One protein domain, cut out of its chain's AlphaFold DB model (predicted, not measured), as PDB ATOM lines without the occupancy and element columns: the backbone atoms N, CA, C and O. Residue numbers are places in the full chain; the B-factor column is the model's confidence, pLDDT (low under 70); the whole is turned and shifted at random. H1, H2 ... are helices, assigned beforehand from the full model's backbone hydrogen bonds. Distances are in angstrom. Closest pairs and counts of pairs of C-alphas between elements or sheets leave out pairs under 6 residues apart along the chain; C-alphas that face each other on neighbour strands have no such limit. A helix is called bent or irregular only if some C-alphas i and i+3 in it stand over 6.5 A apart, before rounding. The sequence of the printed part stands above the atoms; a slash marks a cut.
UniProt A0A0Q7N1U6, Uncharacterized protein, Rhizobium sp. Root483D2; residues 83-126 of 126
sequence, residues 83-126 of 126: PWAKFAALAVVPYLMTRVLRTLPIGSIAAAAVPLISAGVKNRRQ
ATOM      1  N   PRO A  83      47.360  28.951  29.233       70.44
ATOM      2  CA  PRO A  83      46.889  27.560  29.181       70.44
ATOM      3  C   PRO A  83      45.366  27.441  29.214       70.44
ATOM      4  O   PRO A  83      44.751  26.815  28.355       70.44
ATOM      5  N   TRP A  84      44.742  28.114  30.181       77.94
ATOM      6  CA  TRP A  84      43.294  28.097  30.388       77.94
ATOM      7  C   TRP A  84      42.534  28.714  29.216       77.94
ATOM      8  O   TRP A  84      41.456  28.243  28.864       77.94
ATOM      9  N   ALA A  85      43.129  29.710  28.558       78.06
ATOM     10  CA  ALA A  85      42.558  30.315  27.363       78.06
ATOM     11  C   ALA A  85      42.492  29.320  26.196       78.06
ATOM     12  O   ALA A  85      41.514  29.337  25.454       78.06
ATOM     13  N   LYS A  86      43.473  28.414  26.054       78.38
ATOM     14  CA  LYS A  86      43.443  27.363  25.023       78.38
ATOM     15  C   LYS A  86      42.304  26.374  25.258       78.38
ATOM     16  O   LYS A  86      41.598  26.042  24.314       78.38
ATOM     17  N   PHE A  87      42.077  25.954  26.503       82.81
ATOM     18  CA  PHE A  87      40.957  25.067  26.838       82.81
ATOM     19  C   PHE A  87      39.600  25.759  26.693       82.81
ATOM     20  O   PHE A  87      38.679  25.188  26.113       82.81
ATOM     21  N   ALA A  88      39.488  27.011  27.147       82.81
ATOM     22  CA  ALA A  88      38.286  27.814  26.949       82.81
ATOM     23  C   ALA A  88      37.990  28.007  25.454       82.81
ATOM     24  O   ALA A  88      36.859  27.811  25.021       82.81
ATOM     25  N   ALA A  89      39.013  28.299  24.648       79.06
ATOM     26  CA  ALA A  89      38.881  28.381  23.201       79.06
ATOM     27  C   ALA A  89      38.431  27.040  22.604       79.06
ATOM     28  O   ALA A  89      37.492  27.018  21.815       79.06
ATOM     29  N   LEU A  90      39.022  25.920  23.026       88.50
ATOM     30  CA  LEU A  90      38.646  24.592  22.537       88.50
ATOM     31  C   LEU A  90      37.181  24.238  22.848       88.50
ATOM     32  O   LEU A  90      36.543  23.566  22.047       88.50
ATOM     33  N   ALA A  91      36.632  24.713  23.969       84.56
ATOM     34  CA  ALA A  91      35.226  24.512  24.327       84.56
ATOM     35  C   ALA A  91      34.272  25.479  23.598       84.56
ATOM     36  O   ALA A  91      33.171  25.102  23.196       84.56
ATOM     37  N   VAL A  92      34.691  26.732  23.407       87.44
ATOM     38  CA  VAL A  92      33.855  27.798  22.832       87.44
ATOM     39  C   VAL A  92      33.791  27.712  21.305       87.44
ATOM     40  O   VAL A  92      32.727  27.924  20.724       87.44
ATOM     41  N   VAL A  93      34.891  27.346  20.642       90.44
ATOM     42  CA  VAL A  93      34.974  27.215  19.178       90.44
ATOM     43  C   VAL A  93      33.911  26.272  18.589       90.44
ATOM     44  O   VAL A  93      33.182  26.716  17.701       90.44
ATOM     45  N   PRO A  94      33.738  25.015  19.047       88.00
ATOM     46  CA  PRO A  94      32.729  24.117  18.484       88.00
ATOM     47  C   PRO A  94      31.301  24.593  18.774       88.00
ATOM     48  O   PRO A  94      30.417  24.433  17.932       88.00
ATOM     49  N   TYR A  95      31.062  25.229  19.923       85.75
ATOM     50  CA  TYR A  95      29.761  25.817  20.238       85.75
ATOM     51  C   TYR A  95      29.419  26.991  19.308       85.75
ATOM     52  O   TYR A  95      28.308  27.060  18.784       85.75
ATOM     53  N   LEU A  96      30.371  27.889  19.030       87.06
ATOM     54  CA  LEU A  96      30.167  28.950  18.037       87.06
ATOM     55  C   LEU A  96      29.988  28.368  16.635       87.06
ATOM     56  O   LEU A  96      29.087  28.797  15.922       87.06
ATOM     57  N   MET A  97      30.789  27.371  16.260       87.25
ATOM     58  CA  MET A  97      30.704  26.725  14.949       87.25
ATOM     59  C   MET A  97      29.325  26.088  14.731       87.25
ATOM     60  O   MET A  97      28.679  26.320  13.712       87.25
ATOM     61  N   THR A  98      28.832  25.338  15.719       85.25
ATOM     62  CA  THR A  98      27.496  24.724  15.676       85.25
ATOM     63  C   THR A  98      26.382  25.766  15.720       85.25
ATOM     64  O   THR A  98      25.383  25.619  15.016       85.25
ATOM     65  N   ARG A  99      26.546  26.853  16.484       81.00
ATOM     66  CA  ARG A  99      25.584  27.961  16.524       81.00
ATOM     67  C   ARG A  99      25.490  28.678  15.182       81.00
ATOM     68  O   ARG A  99      24.379  28.872  14.702       81.00
ATOM     69  N   VAL A 100      26.623  29.009  14.560       83.69
ATOM     70  CA  VAL A 100      26.679  29.624  13.224       83.69
ATOM     71  C   VAL A 100      26.045  28.696  12.190       83.69
ATOM     72  O   VAL A 100      25.165  29.123  11.444       83.69
ATOM     73  N   LEU A 101      26.406  27.410  12.205       80.12
ATOM     74  CA  LEU A 101      25.847  26.410  11.295       80.12
ATOM     75  C   LEU A 101      24.326  26.258  11.451       80.12
ATOM     76  O   LEU A 101      23.626  26.066  10.462       80.12
ATOM     77  N   ARG A 102      23.804  26.392  12.675       73.69
ATOM     78  CA  ARG A 102      22.364  26.342  12.960       73.69
ATOM     79  C   ARG A 102      21.629  27.632  12.587       73.69
ATOM     80  O   ARG A 102      20.443  27.578  12.281       73.69
ATOM     81  N   THR A 103      22.305  28.780  12.630       71.94
ATOM     82  CA  THR A 103      21.744  30.064  12.173       71.94
ATOM     83  C   THR A 103      21.793  30.235  10.657       71.94
ATOM     84  O   THR A 103      21.069  31.072  10.126       71.94
ATOM     85  N   LEU A 104      22.610  29.449   9.948       67.31
ATOM     86  CA  LEU A 104      22.530  29.373   8.495       67.31
ATOM     87  C   LEU A 104      21.263  28.589   8.118       67.31
ATOM     88  O   LEU A 104      21.107  27.447   8.553       67.31
ATOM     89  N   PRO A 105      20.358  29.146   7.292       68.69
ATOM     90  CA  PRO A 105      19.229  28.401   6.759       68.69
ATOM     91  C   PRO A 105      19.762  27.407   5.723       68.69
ATOM     92  O   PRO A 105      19.733  27.661   4.519       68.69
ATOM     93  N   ILE A 106      20.270  26.261   6.193       65.56
ATOM     94  CA  ILE A 106      20.789  25.171   5.352       65.56
ATOM     95  C   ILE A 106      19.743  24.793   4.291       65.56
ATOM     96  O   ILE A 106      20.101  24.522   3.150       65.56
ATOM     97  N   GLY A 107      18.450  24.894   4.627       63.53
ATOM     98  CA  GLY A 107      17.341  24.716   3.688       63.53
ATOM     99  C   GLY A 107      17.328  25.711   2.519       63.53
ATOM    100  O   GLY A 107      17.091  25.296   1.390       63.53
ATOM    101  N   SER A 108      17.642  26.992   2.738       65.06
ATOM    102  CA  SER A 108      17.675  28.008   1.671       65.06
ATOM    103  C   SER A 108      18.924  27.896   0.798       65.06
ATOM    104  O   SER A 108      18.835  28.040  -0.419       65.06
ATOM    105  N   ILE A 109      20.080  27.592   1.394       67.00
ATOM    106  CA  ILE A 109      21.330  27.405   0.643       67.00
ATOM    107  C   ILE A 109      21.270  26.108  -0.175       67.00
ATOM    108  O   ILE A 109      21.633  26.108  -1.349       67.00
ATOM    109  N   ALA A 110      20.743  25.018   0.395       64.06
ATOM    110  CA  ALA A 110      20.525  23.773  -0.336       64.06
ATOM    111  C   ALA A 110      19.487  23.949  -1.457       64.06
ATOM    112  O   ALA A 110      19.728  23.502  -2.575       64.06
ATOM    113  N   ALA A 111      18.382  24.662  -1.211       67.06
ATOM    114  CA  ALA A 111      17.377  24.938  -2.241       67.06
ATOM    115  C   ALA A 111      17.921  25.782  -3.408       67.06
ATOM    116  O   ALA A 111      17.502  25.578  -4.544       67.06
ATOM    117  N   ALA A 112      18.875  26.686  -3.157       69.62
ATOM    118  CA  ALA A 112      19.541  27.458  -4.207       69.62
ATOM    119  C   ALA A 112      20.660  26.673  -4.923       69.62
ATOM    120  O   ALA A 112      20.879  26.862  -6.119       69.62
ATOM    121  N   ALA A 113      21.358  25.770  -4.225       65.75
ATOM    122  CA  ALA A 113      22.471  24.995  -4.783       65.75
ATOM    123  C   ALA A 113      22.023  23.750  -5.573       65.75
ATOM    124  O   ALA A 113      22.650  23.393  -6.572       65.75
ATOM    125  N   VAL A 114      20.925  23.098  -5.171       71.00
ATOM    126  CA  VAL A 114      20.401  21.879  -5.818       71.00
ATOM    127  C   VAL A 114      20.086  22.083  -7.314       71.00
ATOM    128  O   VAL A 114      20.513  21.245  -8.112       71.00
ATOM    129  N   PRO A 115      19.429  23.179  -7.751       72.00
ATOM    130  CA  PRO A 115      19.166  23.427  -9.169       72.00
ATOM    131  C   PRO A 115      20.444  23.644  -9.989       72.00
ATOM    132  O   PRO A 115      20.528  23.169 -11.117       72.00
ATOM    133  N   LEU A 116      21.455  24.311  -9.420       71.75
ATOM    134  CA  LEU A 116      22.733  24.583 -10.089       71.75
ATOM    135  C   LEU A 116      23.562  23.307 -10.292       71.75
ATOM    136  O   LEU A 116      24.130  23.100 -11.365       71.75
ATOM    137  N   ILE A 117      23.584  22.413  -9.301       73.88
ATOM    138  CA  ILE A 117      24.280  21.120  -9.402       73.88
ATOM    139  C   ILE A 117      23.538  20.189 -10.377       73.88
ATOM    140  O   ILE A 117      24.162  19.543 -11.217       73.88
ATOM    141  N   SER A 118      22.203  20.180 -10.324       70.38
ATOM    142  CA  SER A 118      21.331  19.469 -11.272       70.38
ATOM    143  C   SER A 118      21.554  19.924 -12.722       70.38
ATOM    144  O   SER A 118      21.745  19.095 -13.617       70.38
ATOM    145  N   ALA A 119      21.617  21.239 -12.954       68.75
ATOM    146  CA  ALA A 119      21.888  21.814 -14.268       68.75
ATOM    147  C   ALA A 119      23.302  21.468 -14.772       68.75
ATOM    148  O   ALA A 119      23.468  21.111 -15.939       68.75
ATOM    149  N   GLY A 120      24.306  21.492 -13.888       66.50
ATOM    150  CA  GLY A 120      25.683  21.116 -14.221       66.50
ATOM    151  C   GLY A 120      25.864  19.628 -14.546       66.50
ATOM    152  O   GLY A 120      26.660  19.280 -15.417       66.50
ATOM    153  N   VAL A 121      25.108  18.740 -13.891       68.69
ATOM    154  CA  VAL A 121      25.144  17.290 -14.159       68.69
ATOM    155  C   VAL A 121      24.408  16.935 -15.453       68.69
ATOM    156  O   VAL A 121      24.878  16.076 -16.202       68.69
ATOM    157  N   LYS A 122      23.296  17.615 -15.767       60.84
ATOM    158  CA  LYS A 122      22.534  17.369 -17.003       60.84
ATOM    159  C   LYS A 122      23.331  17.717 -18.266       60.84
ATOM    160  O   LYS A 122      23.188  17.036 -19.272       60.84
ATOM    161  N   ASN A 123      24.221  18.706 -18.187       59.62
ATOM    162  CA  ASN A 123      25.045  19.150 -19.315       59.62
ATOM    163  C   ASN A 123      26.267  18.251 -19.612       59.62
ATOM    164  O   ASN A 123      26.972  18.487 -20.582       59.62
ATOM    165  N   ARG A 124      26.551  17.231 -18.783       58.56
ATOM    166  CA  ARG A 124      27.624  16.244 -19.041       58.56
ATOM    167  C   ARG A 124      27.128  14.911 -19.612       58.56
ATOM    168  O   ARG A 124      27.936  14.009 -19.810       58.56
ATOM    169  N   ARG A 125      25.814  14.745 -19.790       56.28
ATOM    170  CA  ARG A 125      25.191  13.505 -20.291       56.28
ATOM    171  C   ARG A 125      24.480  13.672 -21.643       56.28
ATOM    172  O   ARG A 125      23.784  12.745 -22.049       56.28
ATOM    173  N   GLN A 126      24.636  14.819 -22.306       48.91
ATOM    174  CA  GLN A 126      24.298  15.002 -23.723       48.91
ATOM    175  C   GLN A 126      25.572  15.023 -24.555       48.91
ATOM    176  O   GLN A 126      26.581  15.552 -24.037       48.91
TER     177      GLN A 126
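AT A GLANCE: This is residues 83 to 126 of the 126 residues of an uncharacterized protein of Rhizobium sp. Root483D2 (UniProt A0A0Q7N1U6). Two helices follow each other end to end and meet at a corner, making a wide, open V with H1 as the longer arm and H2 as the shorter one. Nothing packs on either arm, and a short tail, residues 123 to 126, runs on past the far end of H2. The printed part has 44 residues with two named helices, H1 then H2 along the chain, and no named strand; the class is all helix. It is extended, with a radius of gyration of the C-alphas of 18.4 A, and the C-alphas span 59 by 19 by 7 A.

IN THESE COORDINATES: H1, the longest helix, holds residues 83 to 103 and measures 30.5 A from C-alpha 83 at (46.889, 27.560, 29.181) to C-alpha 103 at (21.744, 30.064, 12.173). H2 holds residues 106 to 122 and measures 23.7 A, ending with C-alpha 122 at (22.534, 17.369, -17.003).

HOW THE PARTS SIT: H1 has a kink of 25 degrees near residue 91; it is neither bent nor irregular, but only just: C-alphas 91 and 94 are 6.4 A apart. A tight link of 2 residues, Leu 104 and Pro 105, joins it to H2, and the two helices meet only through their link. H2 has a kink of 28 degrees near residue 113; it is neither bent nor irregular, but only just: C-alphas 112 and 115 are 6.4 A apart. Of the O i to N i+4 pairs, 15 of 17 in H1 and 11 of 13 in H2 are within hydrogen-bond range.

THE WHOLE: The two C-alphas farthest apart are those of Pro 83 and Gln 126, the chain's last residue, at 58.9 A. Residues 83 to 126 stand free, with no C-alpha 8 or more apart along the chain within 10 A. The printed part has no cut. The mean pLDDT of the printed part is 73.5, and the model's confidence is under 70 at residues 104 to 113 and 119 to 126.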